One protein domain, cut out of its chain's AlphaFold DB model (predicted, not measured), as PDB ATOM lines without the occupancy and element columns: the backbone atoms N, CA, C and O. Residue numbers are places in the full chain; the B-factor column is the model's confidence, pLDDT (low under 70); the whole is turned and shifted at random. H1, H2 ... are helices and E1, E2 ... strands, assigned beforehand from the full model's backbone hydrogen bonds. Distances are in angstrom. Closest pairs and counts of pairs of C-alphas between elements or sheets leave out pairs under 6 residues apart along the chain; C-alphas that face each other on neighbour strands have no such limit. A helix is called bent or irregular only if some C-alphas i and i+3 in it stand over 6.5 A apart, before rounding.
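Overview. This is residues 165 to 276 of the 276 residues of an uncharacterized protein of Venturia effusa (UniProt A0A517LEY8). A short two-strand ribbon, E1 and E2, and the last turns of the longest helix, H2, make the core, and H5 packs on both H2 and E2. H3 and H6 sit together beyond H5, H4 lies past the other end of the ribbon, H1 is at the far end of H2, and the long unnamed stretch of residues 165 to 191 winds past H2 on its way to H1. The printed part has 112 residues, with six named helices and two named strands in the order H1 H2 E1 H3 E2 H4 H5 H6. The sheet, order E1 - E2, is antiparallel; the class is mostly helix, though under half of the residues are in named elements. The whole is compact, with a radius of gyration of the C-alphas of 13.7 A and spans of 36 by 30 by 23 A.

Along the chain. Find C-alpha 218 at (-11.342, -17.747, 46.408); there E1, residues 218 to 221, begins its 9.7 A. Its partner E2, residues 237 to 240, covers 10.5 A. Go back to C-alpha 200 at (-15.751, -37.960, 38.362), where H2, residues 200 to 214, starts and runs 20.8 A. Before it is H1, residues 192 to 197. H3 is residues 228 to 232, H4 242 to 247 and H5 256 to 261. H6, residues 266 to 269, is irregular, 7.4 A from first to last C-alpha, and ends at (-24.523, -16.429, 37.607).

Arrangement. Look first across E1 and E2, antiparallel at 141 degrees: N 219 and O 239 are 2.9 A apart and N 221 and O 237 2.8 A, both within hydrogen-bond range. The closest C-alphas of H2 and E2 are those of Ile 212 and Tyr 240, 5.8 A apart. H2 and H5 touch at a steep tilt of 43 degrees, opposite ways, closest at the C-alphas of Ile 209 and Ala 256, 4.9 A. Those of Tyr 238 in E2 and Ala 256 in H5, their closest, are 5.5 A apart. H3 touches H6, closest at the C-alphas of Asn 229 and Cys 268, 5.5 A. H1 and H2, a helical hairpin, only just touch, with 3 pairs of C-alphas within 8 A, the closest Leu 195 and Gln 203 at 5.6 A; H2 does so with residues 203 to 206 alone. H4 touches no helix; its closest C-alpha to E1 is that of Gly 244, 6.7 A from that of Gly 218. In H1, H2, H3 and H5 every O i to N i+4 pair is within hydrogen-bond range, in H4 1 of 2, and H6 is too short for such a pair.

Size, cuts and confidence. The two C-alphas farthest apart are those of Ser 193 and Glu 276, the chain's last residue, at 42.4 A. The printed part has no cut, and no link between its named elements is long. Mean pLDDT of the printed part is 91.1; look for values under 70 at residues 263 to 268 and 272 to 276.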
ATOM      1  N   ARG A 165      -7.779 -18.288  55.487       93.44
ATOM      2  CA  ARG A 165      -7.773 -19.081  54.255       93.44
ATOM      3  C   ARG A 165      -6.530 -19.962  54.243       93.44
ATOM      4  O   ARG A 165      -5.461 -19.536  54.665       93.44
ATOM      5  N   GLN A 166      -6.677 -21.188  53.757       95.88
ATOM      6  CA  GLN A 166      -5.547 -22.095  53.618       95.88
ATOM      7  C   GLN A 166      -4.605 -21.583  52.514       95.88
ATOM      8  O   GLN A 166      -5.088 -21.231  51.425       95.88
ATOM      9  N   PRO A 167      -3.284 -21.559  52.765       96.69
ATOM     10  CA  PRO A 167      -2.313 -21.101  51.783       96.69
ATOM     11  C   PRO A 167      -2.332 -22.012  50.555       96.69
ATOM     12  O   PRO A 167      -2.361 -23.242  50.668       96.69
ATOM     13  N   TRP A 168      -2.310 -21.417  49.362       97.06
ATOM     14  CA  TRP A 168      -2.250 -22.186  48.119       97.06
ATOM     15  C   TRP A 168      -0.806 -22.372  47.647       97.06
ATOM     16  O   TRP A 168      -0.009 -21.435  47.621       97.06
ATOM     17  N   LYS A 169      -0.459 -23.583  47.195       96.81
ATOM     18  CA  LYS A 169       0.848 -23.850  46.581       96.81
ATOM     19  C   LYS A 169       0.876 -23.320  45.145       96.81
ATOM     20  O   LYS A 169       0.596 -24.051  44.195       96.81
ATOM     21  N   TRP A 170       1.215 -22.043  44.999       96.50
ATOM     22  CA  TRP A 170       1.340 -21.372  43.706       96.50
ATOM     23  C   TRP A 170       2.340 -22.085  42.796       96.50
ATOM     24  O   TRP A 170       3.458 -22.420  43.194       96.50
ATOM     25  N   SER A 171       1.933 -22.328  41.554       96.62
ATOM     26  CA  SER A 171       2.751 -23.008  40.560       96.62
ATOM     27  C   SER A 171       2.661 -22.300  39.207       96.62
ATOM     28  O   SER A 171       1.698 -21.595  38.903       96.62
ATOM     29  N   LYS A 172       3.681 -22.489  38.363       96.31
ATOM     30  CA  LYS A 172       3.687 -21.947  36.992       96.31
ATOM     31  C   LYS A 172       2.720 -22.686  36.060       96.31
ATOM     32  O   LYS A 172       2.401 -22.184  34.987       96.31
ATOM     33  N   LYS A 173       2.286 -23.894  36.431       97.25
ATOM     34  CA  LYS A 173       1.383 -24.733  35.635       97.25
ATOM     35  C   LYS A 173      -0.016 -24.711  36.240       97.25
ATOM     36  O   LYS A 173      -0.175 -24.709  37.457       97.25
ATOM     37  N   LYS A 174      -1.033 -24.740  35.378       97.50
ATOM     38  CA  LYS A 174      -2.417 -24.883  35.832       97.50
ATOM     39  C   LYS A 174      -2.647 -26.286  36.377       97.50
ATOM     40  O   LYS A 174      -2.283 -27.263  35.725       97.50
ATOM     41  N   THR A 175      -3.280 -26.376  37.538       97.44
ATOM     42  CA  THR A 175      -3.591 -27.652  38.185       97.44
ATOM     43  C   THR A 175      -4.935 -28.186  37.702       97.44
ATOM     44  O   THR A 175      -5.932 -27.460  37.631       97.44
ATOM     45  N   THR A 176      -4.955 -29.482  37.400       96.50
ATOM     46  CA  THR A 176      -6.153 -30.267  37.051       96.50
ATOM     47  C   THR A 176      -6.585 -31.224  38.149       96.50
ATOM     48  O   THR A 176      -7.655 -31.825  38.053       96.50
ATOM     49  N   ASP A 177      -5.743 -31.381  39.165       96.56
ATOM     50  CA  ASP A 177      -5.894 -32.387  40.206       96.56
ATOM     51  C   ASP A 177      -7.166 -32.153  41.020       96.56
ATOM     52  O   ASP A 177      -7.745 -31.061  41.020       96.56
ATOM     53  N   LEU A 178      -7.619 -33.179  41.728       97.31
ATOM     54  CA  LEU A 178      -8.702 -33.035  42.689       97.31
ATOM     55  C   LEU A 178      -8.126 -32.506  44.002       97.31
ATOM     56  O   LEU A 178      -7.141 -33.011  44.523       97.31
ATOM     57  N   TYR A 179      -8.745 -31.453  44.512       97.69
ATOM     58  CA  TYR A 179      -8.497 -30.916  45.843       97.69
ATOM     59  C   TYR A 179      -9.483 -31.532  46.830       97.69
ATOM     60  O   TYR A 179     -10.695 -31.458  46.603       97.69
ATOM     61  N   VAL A 180      -8.937 -32.107  47.897       97.75
ATOM     62  CA  VAL A 180      -9.675 -32.636  49.042       97.75
ATOM     63  C   VAL A 180      -9.669 -31.556  50.127       97.75
ATOM     64  O   VAL A 180      -8.586 -31.080  50.471       97.75
ATOM     65  N   PRO A 181     -10.839 -31.128  50.630       96.88
ATOM     66  CA  PRO A 181     -10.909 -30.098  51.656       96.88
ATOM     67  C   PRO A 181     -10.289 -30.561  52.977       96.88
ATOM     68  O   PRO A 181     -10.455 -31.719  53.368       96.88
ATOM     69  N   VAL A 182      -9.601 -29.648  53.663       96.88
ATOM     70  CA  VAL A 182      -8.967 -29.916  54.965       96.88
ATOM     71  C   VAL A 182     -10.001 -29.766  56.080       96.88
ATOM     72  O   VAL A 182     -10.144 -30.650  56.924       96.88
ATOM     73  N   MET A 183     -10.772 -28.678  56.049       94.00
ATOM     74  CA  MET A 183     -11.903 -28.444  56.937       94.00
ATOM     75  C   MET A 183     -13.017 -29.453  56.666       94.00
ATOM     76  O   MET A 183     -13.473 -29.613  55.532       94.00
ATOM     77  N   GLN A 184     -13.482 -30.080  57.742       94.06
ATOM     78  CA  GLN A 184     -14.664 -30.936  57.751       94.06
ATOM     79  C   GLN A 184     -15.880 -30.155  58.281       94.06
ATOM     80  O   GLN A 184     -15.760 -29.002  58.707       94.06
ATOM     81  N   ASP A 185     -17.060 -30.771  58.219       91.75
ATOM     82  CA  ASP A 185     -18.319 -30.252  58.781       91.75
ATOM     83  C   ASP A 185     -18.811 -28.917  58.198       91.75
ATOM     84  O   ASP A 185     -19.594 -28.182  58.808       91.75
ATOM     85  N   LYS A 186     -18.388 -28.583  56.978       94.62
ATOM     86  CA  LYS A 186     -18.920 -27.454  56.211       94.62
ATOM     87  C   LYS A 186     -19.819 -27.955  55.092       94.62
ATOM     88  O   LYS A 186     -19.617 -29.017  54.519       94.62
ATOM     89  N   TRP A 187     -20.797 -27.143  54.692       93.62
ATOM     90  CA  TRP A 187     -21.728 -27.515  53.614       93.62
ATOM     91  C   TRP A 187     -21.037 -27.793  52.265       93.62
ATOM     92  O   TRP A 187     -21.620 -28.418  51.381       93.62
ATOM     93  N   TRP A 188     -19.810 -27.300  52.096       94.44
ATOM     94  CA  TRP A 188     -18.971 -27.489  50.917       94.44
ATOM     95  C   TRP A 188     -17.856 -28.527  51.109       94.44
ATOM     96  O   TRP A 188     -17.166 -28.830  50.135       94.44
ATOM     97  N   SER A 189     -17.646 -29.043  52.325       95.75
ATOM     98  CA  SER A 189     -16.641 -30.073  52.578       95.75
ATOM     99  C   SER A 189     -17.200 -31.451  52.239       95.75
ATOM    100  O   SER A 189     -18.371 -31.748  52.470       95.75
ATOM    101  N   SER A 190     -16.354 -32.304  51.681       96.50
ATOM    102  CA  SER A 190     -16.616 -33.731  51.538       96.50
ATOM    103  C   SER A 190     -15.316 -34.453  51.812       96.50
ATOM    104  O   SER A 190     -14.265 -34.036  51.315       96.50
ATOM    105  N   SER A 191     -15.395 -35.516  52.596       96.56
ATOM    106  CA  SER A 191     -14.241 -36.351  52.895       96.56
ATOM    107  C   SER A 191     -13.703 -37.009  51.619       96.56
ATOM    108  O   SER A 191     -14.389 -37.125  50.597       96.56
ATOM    109  N   GLU A 192     -12.448 -37.455  51.656       96.88
ATOM    110  CA  GLU A 192     -11.831 -38.106  50.502       96.88
ATOM    111  C   GLU A 192     -12.588 -39.375  50.076       96.88
ATOM    112  O   GLU A 192     -12.776 -39.622  48.883       96.88
ATOM    113  N   SER A 193     -13.057 -40.165  51.045       97.06
ATOM    114  CA  SER A 193     -13.843 -41.376  50.796       97.06
ATOM    115  C   SER A 193     -15.180 -41.056  50.126       97.06
ATOM    116  O   SER A 193     -15.530 -41.708  49.142       97.06
ATOM    117  N   GLU A 194     -15.893 -40.024  50.584       96.69
ATOM    118  CA  GLU A 194     -17.136 -39.555  49.958       96.69
ATOM    119  C   GLU A 194     -16.894 -39.037  48.541       96.69
ATOM    120  O   GLU A 194     -17.637 -39.381  47.622       96.69
ATOM    121  N   LEU A 195     -15.830 -38.253  48.329       96.75
ATOM    122  CA  LEU A 195     -15.466 -37.780  46.994       96.75
ATOM    123  C   LEU A 195     -15.226 -38.963  46.055       96.75
ATOM    124  O   LEU A 195     -15.797 -38.990  44.968       96.75
ATOM    125  N   ARG A 196     -14.463 -39.977  46.471       97.12
ATOM    126  CA  ARG A 196     -14.178 -41.154  45.630       97.12
ATOM    127  C   ARG A 196     -15.435 -41.929  45.218       97.12
ATOM    128  O   ARG A 196     -15.437 -42.511  44.137       97.12
ATOM    129  N   GLN A 197     -16.496 -41.905  46.025       97.88
ATOM    130  CA  GLN A 197     -17.772 -42.561  45.711       97.88
ATOM    131  C   GLN A 197     -18.615 -41.789  44.683       97.88
ATOM    132  O   GLN A 197     -19.501 -42.358  44.044       97.88
ATOM    133  N   LEU A 198     -18.360 -40.491  44.495       96.44
ATOM    134  CA  LEU A 198     -19.099 -39.671  43.536       96.44
ATOM    135  C   LEU A 198     -18.595 -39.894  42.100       96.44
ATOM    136  O   LEU A 198     -17.416 -40.157  41.888       96.44
ATOM    137  N   PRO A 199     -19.432 -39.686  41.067       96.88
ATOM    138  CA  PRO A 199     -18.964 -39.669  39.682       96.88
ATOM    139  C   PRO A 199     -17.895 -38.593  39.457       96.88
ATOM    140  O   PRO A 199     -18.009 -37.489  39.997       96.88
ATOM    141  N   ILE A 200     -16.910 -38.852  38.587       96.12
ATOM    142  CA  ILE A 200     -15.751 -37.960  38.362       96.12
ATOM    143  C   ILE A 200     -16.136 -36.500  38.071       96.12
ATOM    144  O   ILE A 200     -15.490 -35.566  38.542       96.12
ATOM    145  N   GLY A 201     -17.231 -36.277  37.336       93.94
ATOM    146  CA  GLY A 201     -17.745 -34.932  37.084       93.94
ATOM    147  C   GLY A 201     -18.151 -34.222  38.376       93.94
ATOM    148  O   GLY A 201     -17.785 -33.069  38.594       93.94
ATOM    149  N   ARG A 202     -18.854 -34.920  39.278       94.38
ATOM    150  CA  ARG A 202     -19.270 -34.375  40.576       94.38
ATOM    151  C   ARG A 202     -18.077 -34.183  41.513       94.38
ATOM    152  O   ARG A 202     -18.042 -33.157  42.186       94.38
ATOM    153  N   GLN A 203     -17.087 -35.079  41.485       97.00
ATOM    154  CA  GLN A 203     -15.826 -34.910  42.222       97.00
ATOM    155  C   GLN A 203     -15.136 -33.594  41.863       97.00
ATOM    156  O   GLN A 203     -14.821 -32.792  42.740       97.00
ATOM    157  N   ARG A 204     -14.975 -33.323  40.560       96.00
ATOM    158  CA  ARG A 204     -14.392 -32.064  40.071       96.00
ATOM    159  C   ARG A 204     -15.201 -30.858  40.536       96.00
ATOM    160  O   ARG A 204     -14.624 -29.878  40.998       96.00
ATOM    161  N   TYR A 205     -16.530 -30.934  40.461       94.44
ATOM    162  CA  TYR A 205     -17.409 -29.867  40.953       94.44
ATOM    163  C   TYR A 205     -17.196 -29.574  42.442       94.44
ATOM    164  O   TYR A 205     -16.992 -28.412  42.792       94.44
ATOM    165  N   MET A 206     -17.205 -30.602  43.294       97.00
ATOM    166  CA  MET A 206     -16.981 -30.444  44.737       97.00
ATOM    167  C   MET A 206     -15.578 -29.902  45.025       97.00
ATOM    168  O   MET A 206     -15.432 -28.961  45.798       97.00
ATOM    169  N   SER A 207     -14.565 -30.387  44.305       97.38
ATOM    170  CA  SER A 207     -13.195 -29.885  44.410       97.38
ATOM    171  C   SER A 207     -13.069 -28.391  44.071       97.38
ATOM    172  O   SER A 207     -12.366 -27.658  44.768       97.38
ATOM    173  N   HIS A 208     -13.756 -27.904  43.030       97.62
ATOM    174  CA  HIS A 208     -13.774 -26.471  42.715       97.62
ATOM    175  C   HIS A 208     -14.418 -25.648  43.834       97.62
ATOM    176  O   HIS A 208     -13.894 -24.594  44.191       97.62
ATOM    177  N   ILE A 209     -15.543 -26.120  44.380       97.50
ATOM    178  CA  ILE A 209     -16.250 -25.440  45.473       97.50
ATOM    179  C   ILE A 209     -15.332 -25.355  46.697       97.50
ATOM    180  O   ILE A 209     -15.118 -24.257  47.203       97.50
ATOM    181  N   ALA A 210     -14.722 -26.470  47.104       97.50
ATOM    182  CA  ALA A 210     -13.794 -26.524  48.230       97.50
ATOM    183  C   ALA A 210     -12.616 -25.549  48.062       97.50
ATOM    184  O   ALA A 210     -12.372 -24.732  48.943       97.50
ATOM    185  N   ARG A 211     -11.957 -25.521  46.892       97.88
ATOM    186  CA  ARG A 211     -10.875 -24.555  46.607       97.88
ATOM    187  C   ARG A 211     -11.307 -23.106  46.812       97.88
ATOM    188  O   ARG A 211     -10.599 -22.346  47.463       97.88
ATOM    189  N   ILE A 212     -12.463 -22.728  46.263       97.69
ATOM    190  CA  ILE A 212     -12.997 -21.362  46.377       97.69
ATOM    191  C   ILE A 212     -13.344 -21.023  47.837       97.69
ATOM    192  O   ILE A 212     -13.230 -19.872  48.251       97.69
ATOM    193  N   MET A 213     -13.815 -21.992  48.621       97.25
ATOM    194  CA  MET A 213     -14.312 -21.758  49.981       97.25
ATOM    195  C   MET A 213     -13.229 -21.819  51.058       97.25
ATOM    196  O   MET A 213     -13.364 -21.165  52.087       97.25
ATOM    197  N   GLU A 214     -12.159 -22.567  50.820       96.50
ATOM    198  CA  GLU A 214     -11.151 -22.861  51.836       96.50
ATOM    199  C   GLU A 214      -9.833 -22.130  51.607       96.50
ATOM    200  O   GLU A 214      -9.201 -21.690  52.563       96.50
ATOM    201  N   THR A 215      -9.427 -21.962  50.349       97.62
ATOM    202  CA  THR A 215      -8.084 -21.472  50.007       97.62
ATOM    203  C   THR A 215      -8.094 -19.998  49.613       97.62
ATOM    204  O   THR A 215      -9.151 -19.421  49.344       97.62
ATOM    205  N   GLU A 216      -6.907 -19.402  49.519       97.06
ATOM    206  CA  GLU A 216      -6.680 -18.037  49.012       97.06
ATOM    207  C   GLU A 216      -7.080 -17.848  47.536       97.06
ATOM    208  O   GLU A 216      -7.187 -16.725  47.045       97.06
ATOM    209  N   LEU A 217      -7.338 -18.938  46.803       97.62
ATOM    210  CA  LEU A 217      -7.817 -18.868  45.420       97.62
ATOM    211  C   LEU A 217      -9.215 -18.257  45.304       97.62
ATOM    212  O   LEU A 217      -9.623 -17.876  44.206       97.62
ATOM    213  N   GLY A 218      -9.987 -18.264  46.390       97.25
ATOM    214  CA  GLY A 218     -11.342 -17.747  46.408       97.25
ATOM    215  C   GLY A 218     -11.445 -16.408  47.117       97.25
ATOM    216  O   GLY A 218     -10.885 -16.214  48.191       97.25
ATOM    217  N   GLU A 219     -12.248 -15.517  46.558       96.50
ATOM    218  CA  GLU A 219     -12.595 -14.237  47.167       96.50
ATOM    219  C   GLU A 219     -14.097 -14.159  47.434       96.50
ATOM    220  O   GLU A 219     -14.913 -14.796  46.753       96.50
ATOM    221  N   GLN A 220     -14.469 -13.397  48.461       96.19
ATOM    222  CA  GLN A 220     -15.866 -13.147  48.784       96.19
ATOM    223  C   GLN A 220     -16.375 -11.932  48.025       96.19
ATOM    224  O   GLN A 220     -15.790 -10.858  48.093       96.19
ATOM    225  N   LEU A 221     -17.538 -12.074  47.400       95.38
ATOM    226  CA  LEU A 221     -18.297 -10.934  46.912       95.38
ATOM    227  C   LEU A 221     -19.322 -10.533  47.970       95.38
ATOM    228  O   LEU A 221     -20.137 -11.351  48.408       95.38
ATOM    229  N   VAL A 222     -19.299  -9.260  48.354       95.00
ATOM    230  CA  VAL A 222     -20.208  -8.662  49.340       95.00
ATOM    231  C   VAL A 222     -21.113  -7.610  48.690       95.00
ATOM    232  O   VAL A 222     -20.873  -7.170  47.565       95.00
ATOM    233  N   GLY A 223     -22.210  -7.257  49.366       94.31
ATOM    234  CA  GLY A 223     -23.126  -6.199  48.927       94.31
ATOM    235  C   GLY A 223     -23.663  -6.371  47.499       94.31
ATOM    236  O   GLY A 223     -24.221  -7.415  47.134       94.31
ATOM    237  N   THR A 224     -23.495  -5.329  46.686       93.56
ATOM    238  CA  THR A 224     -23.959  -5.239  45.295       93.56
ATOM    239  C   THR A 224     -23.123  -6.062  44.314       93.56
ATOM    240  O   THR A 224     -23.612  -6.346  43.221       93.56
ATOM    241  N   ASN A 225     -21.940  -6.541  44.703       94.06
ATOM    242  CA  ASN A 225     -21.066  -7.332  43.826       94.06
ATOM    243  C   ASN A 225     -21.447  -8.822  43.781       94.06
ATOM    244  O   ASN A 225     -21.018  -9.559  42.898       94.06
ATOM    245  N   ARG A 226     -22.304  -9.289  44.700       94.69
ATOM    246  CA  ARG A 226     -22.822 -10.670  44.708       94.69
ATOM    247  C   ARG A 226     -23.598 -10.991  43.424       94.69
ATOM    248  O   ARG A 226     -24.314 -10.140  42.892       94.69
ATOM    249  N   CYS A 227     -23.561 -12.250  42.979       93.94
ATOM    250  CA  CYS A 227     -24.425 -12.684  41.876       93.94
ATOM    251  C   CYS A 227     -25.915 -12.594  42.260       93.94
ATOM    252  O   CYS A 227     -26.279 -12.737  43.433       93.94
ATOM    253  N   ASN A 228     -26.788 -12.387  41.268       92.06
ATOM    254  CA  ASN A 228     -28.229 -12.194  41.484       92.06
ATOM    255  C   ASN A 228     -28.879 -13.355  42.250       92.06
ATOM    256  O   ASN A 228     -29.695 -13.125  43.142       92.06
ATOM    257  N   ASN A 229     -28.469 -14.595  41.970       91.44
ATOM    258  CA  ASN A 229     -28.979 -15.774  42.668       91.44
ATOM    259  C   ASN A 229     -28.573 -15.783  44.155       91.44
ATOM    260  O   ASN A 229     -29.411 -15.959  45.042       91.44
ATOM    261  N   CYS A 230     -27.303 -15.496  44.459       93.81
ATOM    262  CA  CYS A 230     -26.842 -15.375  45.843       93.81
ATOM    263  C   CYS A 230     -27.520 -14.216  46.582       93.81
ATOM    264  O   CYS A 230     -27.844 -14.389  47.756       93.81
ATOM    265  N   LYS A 231     -27.767 -13.074  45.923       93.81
ATOM    266  CA  LYS A 231     -28.529 -11.951  46.499       93.81
ATOM    267  C   LYS A 231     -29.955 -12.372  46.848       93.81
ATOM    268  O   LYS A 231     -30.363 -12.223  47.994       93.81
ATOM    269  N   ARG A 232     -30.676 -12.971  45.892       91.38
ATOM    270  CA  ARG A 232     -32.082 -13.381  46.048       91.38
ATOM    271  C   ARG A 232     -32.287 -14.396  47.170       91.38
ATOM    272  O   ARG A 232     -33.277 -14.325  47.886       91.38
ATOM    273  N   HIS A 233     -31.355 -15.331  47.328       90.88
ATOM    274  CA  HIS A 233     -31.430 -16.367  48.364       90.88
ATOM    275  C   HIS A 233     -30.647 -16.030  49.633       90.88
ATOM    276  O   HIS A 233     -30.499 -16.888  50.499       90.88
ATOM    277  N   ASN A 234     -30.116 -14.812  49.725       92.69
ATOM    278  CA  ASN A 234     -29.239 -14.366  50.796       92.69
ATOM    279  C   ASN A 234     -28.115 -15.370  51.159       92.69
ATOM    280  O   ASN A 234     -27.815 -15.598  52.326       92.69
ATOM    281  N   ARG A 235     -27.472 -15.971  50.149       92.69
ATOM    282  CA  ARG A 235     -26.356 -16.922  50.326       92.69
ATOM    283  C   ARG A 235     -25.007 -16.247  50.157       92.69
ATOM    284  O   ARG A 235     -24.866 -15.360  49.311       92.69
ATOM    285  N   GLN A 236     -23.995 -16.708  50.879       94.19
ATOM    286  CA  GLN A 236     -22.635 -16.227  50.658       94.19
ATOM    287  C   GLN A 236     -22.202 -16.475  49.201       94.19
ATOM    288  O   GLN A 236     -22.553 -17.491  48.593       94.19
ATOM    289  N   CYS A 237     -21.491 -15.511  48.616       95.81
ATOM    290  CA  CYS A 237     -21.065 -15.557  47.222       95.81
ATOM    291  C   CYS A 237     -19.541 -15.551  47.185       95.81
ATOM    292  O   CYS A 237     -18.933 -14.551  47.554       95.81
ATOM    293  N   TYR A 238     -18.942 -16.656  46.746       96.75
ATOM    294  CA  TYR A 238     -17.498 -16.747  46.550       96.75
ATOM    295  C   TYR A 238     -17.192 -17.153  45.131       96.75
ATOM    296  O   TYR A 238     -17.839 -18.052  44.582       96.75
ATOM    297  N   ILE A 239     -16.197 -16.509  44.555       96.94
ATOM    298  CA  ILE A 239     -15.708 -16.789  43.213       96.94
ATOM    299  C   ILE A 239     -14.208 -17.038  43.280       96.94
ATOM    300  O   ILE A 239     -13.574 -16.747  44.289       96.94
ATOM    301  N   TYR A 240     -13.638 -17.574  42.206       97.62
ATOM    302  CA  TYR A 240     -12.192 -17.509  42.057       97.62
ATOM    303  C   TYR A 240     -11.753 -16.057  41.914       97.62
ATOM    304  O   TYR A 240     -12.266 -15.375  41.014       97.62
ATOM    305  N   SER A 241     -10.777 -15.668  42.733       97.00
ATOM    306  CA  SER A 241     -10.019 -14.433  42.566       97.00
ATOM    307  C   SER A 241      -9.306 -14.426  41.219       97.00
ATOM    308  O   SER A 241      -9.121 -15.472  40.581       97.00
ATOM    309  N   GLU A 242      -8.889 -13.249  40.765       96.38
ATOM    310  CA  GLU A 242      -8.154 -13.120  39.510       96.38
ATOM    311  C   GLU A 242      -6.897 -14.001  39.497       96.38
ATOM    312  O   GLU A 242      -6.733 -14.836  38.601       96.38
ATOM    313  N   ALA A 243      -6.088 -13.922  40.558       97.12
ATOM    314  CA  ALA A 243      -4.926 -14.783  40.745       97.12
ATOM    315  C   ALA A 243      -5.321 -16.270  40.746       97.12
ATOM    316  O   ALA A 243      -4.693 -17.083  40.060       97.12
ATOM    317  N   GLY A 244      -6.414 -16.640  41.422       97.50
ATOM    318  CA  GLY A 244      -6.881 -18.024  41.471       97.50
ATOM    319  C   GLY A 244      -7.287 -18.596  40.106       97.50
ATOM    320  O   GLY A 244      -7.009 -19.762  39.806       97.50
ATOM    321  N   ARG A 245      -7.859 -17.774  39.217       97.31
ATOM    322  CA  ARG A 245      -8.203 -18.175  37.836       97.31
ATOM    323  C   ARG A 245      -6.975 -18.500  36.986       97.31
ATOM    324  O   ARG A 245      -7.091 -19.264  36.022       97.31
ATOM    325  N   THR A 246      -5.806 -17.955  37.326       97.25
ATOM    326  CA  THR A 246      -4.549 -18.276  36.630       97.25
ATOM    327  C   THR A 246      -3.991 -19.645  37.023       97.25
ATOM    328  O   THR A 246      -3.298 -20.254  36.214       97.25
ATOM    329  N   GLN A 247      -4.336 -20.158  38.209       97.75
ATOM    330  CA  GLN A 247      -3.810 -21.416  38.756       97.75
ATOM    331  C   GLN A 247      -4.654 -22.642  38.407       97.75
ATOM    332  O   GLN A 247      -4.143 -23.758  38.356       97.75
ATOM    333  N   ILE A 248      -5.953 -22.461  38.176       97.88
ATOM    334  CA  ILE A 248      -6.890 -23.574  38.016       97.88
ATOM    335  C   ILE A 248      -7.262 -23.761  36.544       97.88
ATOM    336  O   ILE A 248      -7.553 -22.801  35.827       97.88
ATOM    337  N   MET A 249      -7.275 -25.010  36.077       96.81
ATOM    338  CA  MET A 249      -7.792 -25.327  34.747       96.81
ATOM    339  C   MET A 249      -9.327 -25.235  34.742       96.81
ATOM    340  O   MET A 249      -9.990 -25.793  35.610       96.81
ATOM    341  N   HIS A 250      -9.896 -24.525  33.763       95.31
ATOM    342  CA  HIS A 250     -11.345 -24.291  33.629       95.31
ATOM    343  C   HIS A 250     -12.030 -23.764  34.911       95.31
ATOM    344  O   HIS A 250     -12.988 -24.364  35.402       95.31
ATOM    345  N   PRO A 251     -11.605 -22.603  35.447       95.31
ATOM    346  CA  PRO A 251     -12.145 -22.073  36.701       95.31
ATOM    347  C   PRO A 251     -13.637 -21.721  36.616       95.31
ATOM    348  O   PRO A 251     -14.294 -21.641  37.649       95.31
ATOM    349  N   GLY A 252     -14.190 -21.554  35.407       91.94
ATOM    350  CA  GLY A 252     -15.584 -21.183  35.139       91.94
ATOM    351  C   GLY A 252     -15.983 -19.820  35.718       91.94
ATOM    352  O   GLY A 252     -15.200 -19.153  36.383       91.94
ATOM    353  N   VAL A 253     -17.224 -19.401  35.459       91.56
ATOM    354  CA  VAL A 253     -17.746 -18.088  35.901       91.56
ATOM    355  C   VAL A 253     -18.674 -18.171  37.114       91.56
ATOM    356  O   VAL A 253     -19.035 -17.160  37.703       91.56
ATOM    357  N   ARG A 254     -19.091 -19.382  37.495       93.31
ATOM    358  CA  ARG A 254     -20.104 -19.594  38.536       93.31
ATOM    359  C   ARG A 254     -19.477 -19.550  39.928       93.31
ATOM    360  O   ARG A 254     -18.434 -20.173  40.149       93.31
ATOM    361  N   CYS A 255     -20.157 -18.890  40.863       95.88
ATOM    362  CA  CYS A 255     -19.766 -18.859  42.270       95.88
ATOM    363  C   CYS A 255     -19.946 -20.233  42.948       95.88
ATOM    364  O   CYS A 255     -20.691 -21.091  42.461       95.88
ATOM    365  N   ALA A 256     -19.294 -20.435  44.095       96.19
ATOM    366  CA  ALA A 256     -19.320 -21.685  44.858       96.19
ATOM    367  C   ALA A 256     -20.749 -22.155  45.194       96.19
ATOM    368  O   ALA A 256     -21.111 -23.298  44.916       96.19
ATOM    369  N   ALA A 257     -21.599 -21.261  45.711       94.62
ATOM    370  CA  ALA A 257     -22.975 -21.600  46.079       94.62
ATOM    371  C   ALA A 257     -23.838 -21.992  44.864       94.62
ATOM    372  O   ALA A 257     -24.604 -22.952  44.931       94.62
ATOM    373  N   CYS A 258     -23.706 -21.290  43.732       93.62
ATOM    374  CA  CYS A 258     -24.450 -21.634  42.515       93.62
ATOM    375  C   CYS A 258     -23.979 -22.956  41.901       93.62
ATOM    376  O   CYS A 258     -24.804 -23.708  41.390       93.62
ATOM    377  N   ARG A 259     -22.680 -23.276  41.985       93.44
ATOM    378  CA  ARG A 259     -22.149 -24.588  41.571       93.44
ATOM    379  C   ARG A 259     -22.739 -25.734  42.389       93.44
ATOM    380  O   ARG A 259     -22.941 -26.819  41.850       93.44
ATOM    381  N   PHE A 260     -22.988 -25.499  43.675       93.19
ATOM    382  CA  PHE A 260     -23.523 -26.515  44.571       93.19
ATOM    383  C   PHE A 260     -25.004 -26.809  44.306       93.19
ATOM    384  O   PHE A 260     -25.377 -27.977  44.165       93.19
ATOM    385  N   HIS A 261     -25.827 -25.757  44.220       87.12
ATOM    386  CA  HIS A 261     -27.288 -25.878  44.197       87.12
ATOM    387  C   HIS A 261     -27.900 -26.059  42.806       87.12
ATOM    388  O   HIS A 261     -28.826 -26.852  42.665       87.12
ATOM    389  N   ASP A 262     -27.402 -25.360  41.785       71.81
ATOM    390  CA  ASP A 262     -28.137 -25.216  40.528       71.81
ATOM    391  C   ASP A 262     -27.331 -25.828  39.384       71.81
ATOM    392  O   ASP A 262     -26.501 -25.161  38.771       71.81
ATOM    393  N   ARG A 263     -27.538 -27.108  39.064       63.41
ATOM    394  CA  ARG A 263     -26.904 -27.689  37.864       63.41
ATOM    395  C   ARG A 263     -27.560 -27.218  36.566       63.41
ATOM    396  O   ARG A 263     -26.839 -27.038  35.592       63.41
ATOM    397  N   ASP A 264     -28.852 -26.892  36.612       60.59
ATOM    398  CA  ASP A 264     -29.682 -26.787  35.402       60.59
ATOM    399  C   ASP A 264     -30.157 -25.360  35.075       60.59
ATOM    400  O   ASP A 264     -30.827 -25.142  34.073       60.59
ATOM    401  N   LEU A 265     -29.812 -24.368  35.901       61.06
ATOM    402  CA  LEU A 265     -30.133 -22.963  35.637       61.06
ATOM    403  C   LEU A 265     -28.875 -22.225  35.166       61.06
ATOM    404  O   LEU A 265     -28.062 -21.740  35.969       61.06
ATOM    405  N   GLU A 266     -28.713 -22.166  33.843       58.09
ATOM    406  CA  GLU A 266     -27.640 -21.430  33.158       58.09
ATOM    407  C   GLU A 266     -27.659 -19.928  33.503       58.09
ATOM    408  O   GLU A 266     -26.608 -19.298  33.602       58.09
ATOM    409  N   GLU A 267     -28.827 -19.377  33.837       65.12
ATOM    410  CA  GLU A 267     -29.019 -17.952  34.143       65.12
ATOM    411  C   GLU A 267     -28.606 -17.537  35.572       65.12
ATOM    412  O   GLU A 267     -28.662 -16.363  35.941       65.12
ATOM    413  N   CYS A 268     -28.165 -18.469  36.424       68.25
ATOM    414  CA  CYS A 268     -27.977 -18.174  37.851       68.25
ATOM    415  C   CYS A 268     -26.752 -17.303  38.196       68.25
ATOM    416  O   CYS A 268     -26.684 -16.771  39.306       68.25
ATOM    417  N   CYS A 269     -25.759 -17.170  37.313       71.75
ATOM    418  CA  CYS A 269     -24.523 -16.429  37.607       71.75
ATOM    419  C   CYS A 269     -24.213 -15.355  36.561       71.75
ATOM    420  O   CYS A 269     -23.138 -15.341  35.970       71.75
ATOM    421  N   SER A 270     -25.125 -14.400  36.397       70.62
ATOM    422  CA  SER A 270     -24.791 -13.107  35.792       70.62
ATOM    423  C   SER A 270     -23.985 -12.291  36.804       70.62
ATOM    424  O   SER A 270     -24.532 -11.506  37.582       70.62
ATOM    425  N   LEU A 271     -22.681 -12.558  36.889       71.12
ATOM    426  CA  LEU A 271     -21.764 -11.643  37.556       71.12
ATOM    427  C   LEU A 271     -21.585 -10.447  36.623       71.12
ATOM    428  O   LEU A 271     -21.044 -10.596  35.529       71.12
ATOM    429  N   ASN A 272     -22.024  -9.267  37.060       63.41
ATOM    430  CA  ASN A 272     -21.673  -8.008  36.408       63.41
ATOM    431  C   ASN A 272     -20.211  -7.689  36.743       63.41
ATOM    432  O   ASN A 272     -19.934  -6.758  37.492       63.41
ATOM    433  N   VAL A 273     -19.272  -8.504  36.256       60.38
ATOM    434  CA  VAL A 273     -17.852  -8.166  36.344       60.38
ATOM    435  C   VAL A 273     -17.632  -7.073  35.311       60.38
ATOM    436  O   VAL A 273     -17.437  -7.358  34.130       60.38
ATOM    437  N   LYS A 274     -17.749  -5.814  35.738       55.31
ATOM    438  CA  LYS A 274     -17.176  -4.714  34.971       55.31
ATOM    439  C   LYS A 274     -15.675  -4.999  34.923       55.31
ATOM    440  O   LYS A 274     -15.055  -5.145  35.970       55.31
ATOM    441  N   LYS A 275     -15.137  -5.212  33.722       49.03
ATOM    442  CA  LYS A 275     -13.691  -5.145  33.521       49.03
ATOM    443  C   LYS A 275     -13.339  -3.673  33.691       49.03
ATOM    444  O   LYS A 275     -13.749  -2.881  32.846       49.03
ATOM    445  N   GLU A 276     -12.734  -3.336  34.820       42.19
ATOM    446  CA  GLU A 276     -12.013  -2.073  34.980       42.19
ATOM    447  C   GLU A 276     -10.663  -2.165  34.265       42.19
ATOM    448  O   GLU A 276     -10.111  -3.292  34.195       42.19
TER     449      GLU A 276